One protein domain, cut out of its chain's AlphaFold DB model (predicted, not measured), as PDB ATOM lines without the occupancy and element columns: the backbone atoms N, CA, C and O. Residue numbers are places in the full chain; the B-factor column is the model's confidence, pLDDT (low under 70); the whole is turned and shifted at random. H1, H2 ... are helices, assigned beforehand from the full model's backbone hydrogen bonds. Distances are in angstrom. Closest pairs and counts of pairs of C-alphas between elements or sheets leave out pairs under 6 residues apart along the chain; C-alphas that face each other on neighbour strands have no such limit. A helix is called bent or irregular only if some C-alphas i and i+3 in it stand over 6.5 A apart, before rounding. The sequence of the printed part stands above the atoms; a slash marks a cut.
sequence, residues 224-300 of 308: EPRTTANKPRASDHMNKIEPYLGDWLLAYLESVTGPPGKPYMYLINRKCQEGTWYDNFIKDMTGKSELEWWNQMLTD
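Overview. This is residues 224 to 300 of the 308 residues of an uncharacterized protein of Folsomia candida (UniProt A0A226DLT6). A long helix, H2, lies in the middle, with H5 crossing it, H3 packed on its later part and H1 at its starting corner; short H4 sits near H3 and H5. Residues 224 to 230 stick out. The 77 printed residues, all helix in class, include five named helices, H1 to H5 in order, and are compact: radius of gyration of the C-alphas 13.0 A, spans 33 by 29 by 24 A.

Arrangement. H1, residues 234 to 238, and H2, residues 242 to 257, only just touch, with 3 pairs of C-alphas within 8 A, only at the corner. H2 with residues 250 to 257 alone touches H3, residues 264 to 274, closest C-alphas Glu 254 and Met 265, 6.8 A. H4, residues 281 to 286, is close but not clearly touching to H3. H5, residues 290 to 299, touches H2, about perpendicular at 73 degrees, closest C-alphas Leu 249 and Trp 294, 6.2 A. Every O i to N i+4 pair is within hydrogen-bond range in H3, H4 and H5, 8 of 12 in H2 and 0 of 1 in H1, where 1 of 2 O i to N i+3 pairs is.

Along the chain. H1 begins at C-alpha 234 (65.889, 107.862, 71.402). H2 is 22.3 A long and only just irregular: C-alphas 244 and 247 are 7.0 A apart. H5 ends at C-alpha 299 (74.536, 110.695, 74.766).

Size, cuts and confidence. The printed part has no cut and no long link. Nineteen residues are under pLDDT 70, among them 226 to 230.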
ATOM      1  N   GLU A 224      59.460 130.803  77.931       87.62
ATOM      2  CA  GLU A 224      59.075 129.898  79.012       87.62
ATOM      3  C   GLU A 224      60.226 128.908  79.255       87.62
ATOM      4  O   GLU A 224      60.058 127.705  79.007       87.62
ATOM      5  N   PRO A 225      61.419 129.373  79.691       75.50
ATOM      6  CA  PRO A 225      62.549 128.491  79.938       75.50
ATOM      7  C   PRO A 225      62.131 127.405  80.929       75.50
ATOM      8  O   PRO A 225      61.822 127.672  82.093       75.50
ATOM      9  N   ARG A 226      62.065 126.158  80.450       65.69
ATOM     10  CA  ARG A 226      61.619 125.033  81.277       65.69
ATOM     11  C   ARG A 226      62.573 124.861  82.461       65.69
ATOM     12  O   ARG A 226      63.729 124.490  82.276       65.69
ATOM     13  N   THR A 227      62.060 125.007  83.680       53.91
ATOM     14  CA  THR A 227      62.808 124.690  84.912       53.91
ATOM     15  C   THR A 227      62.919 123.177  85.141       53.91
ATOM     16  O   THR A 227      63.830 122.696  85.817       53.91
ATOM     17  N   THR A 228      62.026 122.386  84.531       49.94
ATOM     18  CA  THR A 228      62.046 120.918  84.586       49.94
ATOM     19  C   THR A 228      61.553 120.302  83.278       49.94
ATOM     20  O   THR A 228      60.359 120.087  83.085       49.94
ATOM     21  N   ALA A 229      62.473 119.977  82.375       59.41
ATOM     22  CA  ALA A 229      62.175 119.163  81.205       59.41
ATOM     23  C   ALA A 229      62.880 117.808  81.332       59.41
ATOM     24  O   ALA A 229      64.060 117.746  81.676       59.41
ATOM     25  N   ASN A 230      62.165 116.715  81.067       67.25
ATOM     26  CA  ASN A 230      62.812 115.417  80.913       67.25
ATOM     27  C   ASN A 230      63.541 115.387  79.569       67.25
ATOM     28  O   ASN A 230      62.984 115.805  78.553       67.25
ATOM     29  N   LYS A 231      64.771 114.867  79.579       72.38
ATOM     30  CA  LYS A 231      65.556 114.590  78.375       72.38
ATOM     31  C   LYS A 231      64.722 113.759  77.379       72.38
ATOM     32  O   LYS A 231      64.107 112.779  77.818       72.38
ATOM     33  N   PRO A 232      64.701 114.108  76.077       78.75
ATOM     34  CA  PRO A 232      64.044 113.290  75.060       78.75
ATOM     35  C   PRO A 232      64.596 111.860  75.040       78.75
ATOM     36  O   PRO A 232      65.754 111.619  75.391       78.75
ATOM     37  N   ARG A 233      63.786 110.889  74.624       76.81
ATOM     38  CA  ARG A 233      64.220 109.496  74.438       76.81
ATOM     39  C   ARG A 233      64.616 109.256  72.984       76.81
ATOM     40  O   ARG A 233      64.115 109.906  72.075       76.81
ATOM     41  N   ALA A 234      65.461 108.251  72.751       72.44
ATOM     42  CA  ALA A 234      65.889 107.862  71.402       72.44
ATOM     43  C   ALA A 234      64.716 107.548  70.460       72.44
ATOM     44  O   ALA A 234      64.734 107.935  69.297       72.44
ATOM     45  N   SER A 235      63.660 106.916  70.983       68.44
ATOM     46  CA  SER A 235      62.433 106.624  70.236       68.44
ATOM     47  C   SER A 235      61.676 107.864  69.768       68.44
ATOM     48  O   SER A 235      60.854 107.761  68.864       68.44
ATOM     49  N   ASP A 236      61.892 109.019  70.397       70.88
ATOM     50  CA  ASP A 236      61.042 110.188  70.188       70.88
ATOM     51  C   ASP A 236      61.339 110.887  68.847       70.88
ATOM     52  O   ASP A 236      60.420 111.435  68.249       70.88
ATOM     53  N   HIS A 237      62.561 110.753  68.313       69.25
ATOM     54  CA  HIS A 237      62.906 111.174  66.944       69.25
ATOM     55  C   HIS A 237      62.267 110.281  65.873       69.25
ATOM     56  O   HIS A 237      62.065 110.713  64.751       69.25
ATOM     57  N   MET A 238      61.938 109.024  66.178       54.16
ATOM     58  CA  MET A 238      61.364 108.099  65.188       54.16
ATOM     59  C   MET A 238      59.826 108.141  65.128       54.16
ATOM     60  O   MET A 238      59.223 107.468  64.292       54.16
ATOM     61  N   ASN A 239      59.176 108.889  66.024       54.66
ATOM     62  CA  ASN A 239      57.719 108.961  66.155       54.66
ATOM     63  C   ASN A 239      57.185 110.315  65.662       54.66
ATOM     64  O   ASN A 239      57.896 111.306  65.701       54.66
ATOM     65  N   LYS A 240      55.890 110.400  65.310       45.94
ATOM     66  CA  LYS A 240      55.173 111.614  64.825       45.94
ATOM     67  C   LYS A 240      55.285 112.889  65.701       45.94
ATOM     68  O   LYS A 240      54.735 113.920  65.334       45.94
ATOM     69  N   ILE A 241      55.940 112.811  66.858       53.25
ATOM     70  CA  ILE A 241      56.261 113.926  67.765       53.25
ATOM     71  C   ILE A 241      57.524 114.681  67.284       53.25
ATOM     72  O   ILE A 241      57.786 115.786  67.747       53.25
ATOM     73  N   GLU A 242      58.267 114.116  66.325       62.97
ATOM     74  CA  GLU A 242      59.544 114.603  65.785       62.97
ATOM     75  C   GLU A 242      59.595 116.116  65.489       62.97
ATOM     76  O   GLU A 242      60.579 116.736  65.900       62.97
ATOM     77  N   PRO A 243      58.563 116.771  64.900       69.38
ATOM     78  CA  PRO A 243      58.651 118.200  64.615       69.38
ATOM     79  C   PRO A 243      58.805 119.059  65.877       69.38
ATOM     80  O   PRO A 243      59.690 119.908  65.963       69.38
ATOM     81  N   TYR A 244      58.008 118.763  66.906       70.19
ATOM     82  CA  TYR A 244      57.980 119.507  68.165       70.19
ATOM     83  C   TYR A 244      59.166 119.192  69.079       70.19
ATOM     84  O   TYR A 244      59.245 119.733  70.173       70.19
ATOM     85  N   LEU A 245      60.084 118.303  68.700       81.81
ATOM     86  CA  LEU A 245      61.313 118.065  69.464       81.81
ATOM     87  C   LEU A 245      62.549 118.679  68.806       81.81
ATOM     88  O   LEU A 245      63.639 118.594  69.375       81.81
ATOM     89  N   GLY A 246      62.384 119.321  67.645       85.94
ATOM     90  CA  GLY A 246      63.466 119.999  66.941       85.94
ATOM     91  C   GLY A 246      64.155 121.078  67.781       85.94
ATOM     92  O   GLY A 246      65.353 121.301  67.624       85.94
ATOM     93  N   ASP A 247      63.445 121.680  68.739       88.69
ATOM     94  CA  ASP A 247      63.989 122.689  69.651       88.69
ATOM     95  C   ASP A 247      65.173 122.183  70.482       88.69
ATOM     96  O   ASP A 247      66.130 122.923  70.706       88.69
ATOM     97  N   TRP A 248      65.140 120.914  70.900       88.12
ATOM     98  CA  TRP A 248      66.230 120.293  71.648       88.12
ATOM     99  C   TRP A 248      67.493 120.195  70.810       88.12
ATOM    100  O   TRP A 248      68.578 120.529  71.283       88.12
ATOM    101  N   LEU A 249      67.343 119.755  69.561       88.75
ATOM    102  CA  LEU A 249      68.455 119.626  68.633       88.75
ATOM    103  C   LEU A 249      69.038 121.000  68.292       88.75
ATOM    104  O   LEU A 249      70.256 121.160  68.310       88.75
ATOM    105  N   LEU A 250      68.187 121.996  68.045       89.56
ATOM    106  CA  LEU A 250      68.601 123.381  67.816       89.56
ATOM    107  C   LEU A 250      69.370 123.953  69.017       89.56
ATOM    108  O   LEU A 250      70.475 124.467  68.844       89.56
ATOM    109  N   ALA A 251      68.849 123.789  70.235       86.56
ATOM    110  CA  ALA A 251      69.523 124.227  71.456       86.56
ATOM    111  C   ALA A 251      70.850 123.486  71.697       86.56
ATOM    112  O   ALA A 251      71.834 124.093  72.127       86.56
ATOM    113  N   TYR A 252      70.911 122.183  71.400       88.50
ATOM    114  CA  TYR A 252      72.151 121.416  71.491       88.50
ATOM    115  C   TYR A 252      73.190 121.920  70.494       88.50
ATOM    116  O   TYR A 252      74.308 122.237  70.900       88.50
ATOM    117  N   LEU A 253      72.811 122.053  69.220       87.00
ATOM    118  CA  LEU A 253      73.666 122.595  68.165       87.00
ATOM    119  C   LEU A 253      74.210 123.966  68.557       87.00
ATOM    120  O   LEU A 253      75.420 124.164  68.484       87.00
ATOM    121  N   GLU A 254      73.362 124.873  69.036       82.25
ATOM    122  CA  GLU A 254      73.787 126.177  69.551       82.25
ATOM    123  C   GLU A 254      74.822 126.042  70.679       82.25
ATOM    124  O   GLU A 254      75.866 126.690  70.634       82.25
ATOM    125  N   SER A 255      74.591 125.165  71.658       80.62
ATOM    126  CA  SER A 255      75.487 125.016  72.815       80.62
ATOM    127  C   SER A 255      76.871 124.458  72.471       80.62
ATOM    128  O   SER A 255      77.864 124.889  73.051       80.62
ATOM    129  N   VAL A 256      76.957 123.513  71.528       79.00
ATOM    130  CA  VAL A 256      78.225 122.847  71.181       79.00
ATOM    131  C   VAL A 256      78.974 123.539  70.050       79.00
ATOM    132  O   VAL A 256      80.111 123.174  69.756       79.00
ATOM    133  N   THR A 257      78.338 124.512  69.393       68.50
ATOM    134  CA  THR A 257      78.935 125.264  68.276       68.50
ATOM    135  C   THR A 257      78.928 126.779  68.465       68.50
ATOM    136  O   THR A 257      79.420 127.507  67.597       68.50
ATOM    137  N   GLY A 258      78.461 127.241  69.630       55.97
ATOM    138  CA  GLY A 258      78.705 128.579  70.158       55.97
ATOM    139  C   GLY A 258      80.203 128.923  70.177       55.97
ATOM    140  O   GLY A 258      81.043 128.027  70.141       55.97
ATOM    141  N   PRO A 259      80.541 130.224  70.141       51.09
ATOM    142  CA  PRO A 259      81.726 130.788  69.490       51.09
ATOM    143  C   PRO A 259      83.094 130.137  69.790       51.09
ATOM    144  O   PRO A 259      83.318 129.655  70.897       51.09
ATOM    145  N   PRO A 260      84.046 130.215  68.824       46.47
ATOM    146  CA  PRO A 260      84.029 131.098  67.654       46.47
ATOM    147  C   PRO A 260      83.905 130.336  66.321       46.47
ATOM    148  O   PRO A 260      84.791 129.572  65.950       46.47
ATOM    149  N   GLY A 261      82.851 130.612  65.540       47.66
ATOM    150  CA  GLY A 261      82.959 130.476  64.079       47.66
ATOM    151  C   GLY A 261      81.753 129.987  63.282       47.66
ATOM    152  O   GLY A 261      81.830 130.051  62.058       47.66
ATOM    153  N   LYS A 262      80.657 129.500  63.882       56.75
ATOM    154  CA  LYS A 262      79.557 128.929  63.079       56.75
ATOM    155  C   LYS A 262      78.162 129.293  63.610       56.75
ATOM    156  O   LYS A 262      77.678 128.645  64.530       56.75
ATOM    157  N   PRO A 263      77.477 130.295  63.027       72.44
ATOM    158  CA  PRO A 263      76.140 130.700  63.458       72.44
ATOM    159  C   PRO A 263      75.075 129.736  62.902       72.44
ATOM    160  O   PRO A 263      74.284 130.103  62.034       72.44
ATOM    161  N   TYR A 264      75.071 128.474  63.350       82.50
ATOM    162  CA  TYR A 264      74.191 127.431  62.801       82.50
ATOM    163  C   TYR A 264      72.716 127.811  62.835       82.50
ATOM    164  O   TYR A 264      72.039 127.621  61.833       82.50
ATOM    165  N   MET A 265      72.238 128.418  63.922       83.69
ATOM    166  CA  MET A 265      70.845 128.867  64.027       83.69
ATOM    167  C   MET A 265      70.466 129.813  62.880       83.69
ATOM    168  O   MET A 265      69.493 129.577  62.165       83.69
ATOM    169  N   TYR A 266      71.302 130.818  62.619       81.44
ATOM    170  CA  TYR A 266      71.119 131.728  61.492       81.44
ATOM    171  C   TYR A 266      71.151 130.999  60.144       81.44
ATOM    172  O   TYR A 266      70.290 131.231  59.301       81.44
ATOM    173  N   LEU A 267      72.125 130.110  59.925       85.25
ATOM    174  CA  LEU A 267      72.284 129.404  58.649       85.25
ATOM    175  C   LEU A 267      71.110 128.460  58.356       85.25
ATOM    176  O   LEU A 267      70.629 128.421  57.221       85.25
ATOM    177  N   ILE A 268      70.631 127.745  59.375       91.00
ATOM    178  CA  ILE A 268      69.460 126.867  59.299       91.00
ATOM    179  C   ILE A 268      68.223 127.697  58.966       91.00
ATOM    180  O   ILE A 268      67.551 127.411  57.971       91.00
ATOM    181  N   ASN A 269      67.953 128.761  59.728       91.00
ATOM    182  CA  ASN A 269      66.766 129.571  59.480       91.00
ATOM    183  C   ASN A 269      66.813 130.275  58.116       91.00
ATOM    184  O   ASN A 269      65.834 130.272  57.368       91.00
ATOM    185  N   ARG A 270      67.979 130.811  57.740       87.19
ATOM    186  CA  ARG A 270      68.203 131.433  56.430       87.19
ATOM    187  C   ARG A 270      67.882 130.473  55.299       87.19
ATOM    188  O   ARG A 270      67.227 130.884  54.347       87.19
ATOM    189  N   LYS A 271      68.314 129.209  55.377       91.19
ATOM    190  CA  LYS A 271      68.026 128.234  54.316       91.19
ATOM    191  C   LYS A 271      66.537 127.965  54.147       91.19
ATOM    192  O   LYS A 271      66.080 127.816  53.010       91.19
ATOM    193  N   CYS A 272      65.790 127.964  55.247       92.81
ATOM    194  CA  CYS A 272      64.336 127.880  55.218       92.81
ATOM    195  C   CYS A 272      63.688 129.140  54.638       92.81
ATOM    196  O   CYS A 272      62.854 129.018  53.746       92.81
ATOM    197  N   GLN A 273      64.094 130.340  55.057       90.12
ATOM    198  CA  GLN A 273      63.556 131.598  54.516       90.12
ATOM    199  C   GLN A 273      63.878 131.807  53.032       90.12
ATOM    200  O   GLN A 273      63.061 132.330  52.281       90.12
ATOM    201  N   GLU A 274      65.059 131.373  52.598       90.25
ATOM    202  CA  GLU A 274      65.488 131.411  51.198       90.25
ATOM    203  C   GLU A 274      64.752 130.363  50.340       90.25
ATOM    204  O   GLU A 274      64.727 130.468  49.117       90.25
ATOM    205  N   GLY A 275      64.159 129.335  50.958       93.81
ATOM    206  CA  GLY A 275      63.466 128.251  50.255       93.81
ATOM    207  C   GLY A 275      64.397 127.288  49.521       93.81
ATOM    208  O   GLY A 275      63.964 126.576  48.617       93.81
ATOM    209  N   THR A 276      65.674 127.256  49.905       94.38
ATOM    210  CA  THR A 276      66.725 126.458  49.246       94.38
ATOM    211  C   THR A 276      67.212 125.299  50.111       94.38
ATOM    212  O   THR A 276      68.328 124.810  49.935       94.38
ATOM    213  N   TRP A 277      66.384 124.858  51.061       94.81
ATOM    214  CA  TRP A 277      66.670 123.683  51.877       94.81
ATOM    215  C   TRP A 277      66.844 122.417  51.026       94.81
ATOM    216  O   TRP A 277      66.125 122.210  50.044       94.81
ATOM    217  N   TYR A 278      67.771 121.551  51.438       94.06
ATOM    218  CA  TYR A 278      68.007 120.232  50.856       94.06
ATOM    219  C   TYR A 278      68.457 119.232  51.936       94.06
ATOM    220  O   TYR A 278      69.071 119.623  52.926       94.06
ATOM    221  N   ASP A 279      68.182 117.943  51.732       89.69
ATOM    222  CA  ASP A 279      68.254 116.898  52.772       89.69
ATOM    223  C   ASP A 279      69.623 116.764  53.465       89.69
ATOM    224  O   ASP A 279      69.702 116.436  54.643       89.69
ATOM    225  N   ASN A 280      70.721 117.043  52.756       91.69
ATOM    226  CA  ASN A 280      72.078 116.930  53.303       91.69
ATOM    227  C   ASN A 280      72.627 118.244  53.880       91.69
ATOM    228  O   ASN A 280      73.777 118.270  54.313       91.69
ATOM    229  N   PHE A 281      71.838 119.323  53.929       92.94
ATOM    230  CA  PHE A 281      72.314 120.646  54.343       92.94
ATOM    231  C   PHE A 281      72.993 120.638  55.722       92.94
ATOM    232  O   PHE A 281      74.109 121.144  55.860       92.94
ATOM    233  N   ILE A 282      72.378 120.012  56.732       91.50
ATOM    234  CA  ILE A 282      72.966 119.917  58.078       91.50
ATOM    235  C   ILE A 282      74.299 119.164  58.042       91.50
ATOM    236  O   ILE A 282      75.276 119.603  58.650       91.50
ATOM    237  N   LYS A 283      74.383 118.069  57.283       92.69
ATOM    238  CA  LYS A 283      75.618 117.292  57.154       92.69
ATOM    239  C   LYS A 283      76.719 118.074  56.456       92.69
ATOM    240  O   LYS A 283      77.851 118.048  56.926       92.69
ATOM    241  N   ASP A 284      76.398 118.803  55.401       92.75
ATOM    242  CA  ASP A 284      77.376 119.614  54.676       92.75
ATOM    243  C   ASP A 284      77.894 120.771  55.541       92.75
ATOM    244  O   ASP A 284      79.088 121.066  55.554       92.75
ATOM    245  N   MET A 285      77.005 121.397  56.315       87.69
ATOM    246  CA  MET A 285      77.342 122.511  57.203       87.69
ATOM    247  C   MET A 285      78.194 122.072  58.405       87.69
ATOM    248  O   MET A 285      79.093 122.797  58.850       87.69
ATOM    249  N   THR A 286      77.901 120.896  58.963       87.88
ATOM    250  CA  THR A 286      78.410 120.489  60.282       87.88
ATOM    251  C   THR A 286      79.341 119.275  60.267       87.88
ATOM    252  O   THR A 286      80.052 119.044  61.243       87.88
ATOM    253  N   GLY A 287      79.340 118.496  59.187       91.25
ATOM    254  CA  GLY A 287      79.998 117.191  59.076       91.25
ATOM    255  C   GLY A 287      79.180 116.009  59.612       91.25
ATOM    256  O   GLY A 287      79.592 114.867  59.413       91.25
ATOM    257  N   LYS A 288      78.032 116.246  60.263       91.62
ATOM    258  CA  LYS A 288      77.154 115.211  60.834       91.62
ATOM    259  C   LYS A 288      75.720 115.389  60.355       91.62
ATOM    260  O   LYS A 288      75.216 116.502  60.270       91.62
ATOM    261  N   SER A 289      75.061 114.285  60.037       91.62
ATOM    262  CA  SER A 289      73.627 114.256  59.750       91.62
ATOM    263  C   SER A 289      72.788 114.652  60.970       91.62
ATOM    264  O   SER A 289      73.262 114.634  62.107       91.62
ATOM    265  N   GLU A 290      71.518 114.969  60.728       87.94
ATOM    266  CA  GLU A 290      70.522 115.268  61.768       87.94
ATOM    267  C   GLU A 290      70.446 114.142  62.809       87.94
ATOM    268  O   GLU A 290      70.563 114.393  64.007       87.94
ATOM    269  N   LEU A 291      70.388 112.887  62.349       87.62
ATOM    270  CA  LEU A 291      70.356 111.712  63.218       87.62
ATOM    271  C   LEU A 291      71.647 111.544  64.039       87.62
ATOM    272  O   LEU A 291      71.595 111.153  65.205       87.62
ATOM    273  N   GLU A 292      72.815 111.828  63.460       91.25
ATOM    274  CA  GLU A 292      74.087 111.777  64.194       91.25
ATOM    275  C   GLU A 292      74.144 112.845  65.289       91.25
ATOM    276  O   GLU A 292      74.585 112.546  66.401       91.25
ATOM    277  N   TRP A 293      73.664 114.059  65.011       90.44
ATOM    278  CA  TRP A 293      73.557 115.103  66.028       90.44
ATOM    279  C   TRP A 293      72.538 114.768  67.105       90.44
ATOM    280  O   TRP A 293      72.838 114.944  68.283       90.44
ATOM    281  N   TRP A 294      71.374 114.246  66.725       89.06
ATOM    282  CA  TRP A 294      70.361 113.805  67.674       89.06
ATOM    283  C   TRP A 294      70.903 112.727  68.616       89.06
ATOM    284  O   TRP A 294      70.790 112.833  69.836       89.06
ATOM    285  N   ASN A 295      71.562 111.707  68.065       89.19
ATOM    286  CA  ASN A 295      72.168 110.648  68.864       89.19
ATOM    287  C   ASN A 295      73.275 111.190  69.770       89.19
ATOM    288  O   ASN A 295      73.332 110.823  70.942       89.19
ATOM    289  N   GLN A 296      74.120 112.089  69.259       90.38
ATOM    290  CA  GLN A 296      75.155 112.718  70.070       90.38
ATOM    291  C   GLN A 296      74.540 113.499  71.231       90.38
ATOM    292  O   GLN A 296      74.911 113.243  72.375       90.38
ATOM    293  N   MET A 297      73.572 114.373  70.939       89.50
ATOM    294  CA  MET A 297      72.793 115.117  71.921       89.50
ATOM    295  C   MET A 297      72.289 114.159  73.005       89.50
ATOM    296  O   MET A 297      72.589 114.340  74.178       89.50
ATOM    297  N   LEU A 298      71.625 113.060  72.643       87.38
ATOM    298  CA  LEU A 298      71.118 112.086  73.613       87.38
ATOM    299  C   LEU A 298      72.189 111.370  74.445       87.38
ATOM    300  O   LEU A 298      71.876 110.880  75.531       87.38
ATOM    301  N   THR A 299      73.434 111.304  73.997       88.44
ATOM    302  CA  THR A 299      74.536 110.695  74.766       88.44
ATOM    303  C   THR A 299      75.362 111.705  75.554       88.44
ATOM    304  O   THR A 299      76.131 111.312  76.431       88.44
ATOM    305  N   ASP A 300      75.185 112.996  75.286       87.75
ATOM    306  CA  ASP A 300      75.937 114.056  75.938       87.75
ATOM    307  C   ASP A 300      75.405 114.306  77.359       87.75
ATOM    308  O   ASP A 300      74.253 114.696  77.574       87.75
TER     309      ASP A 300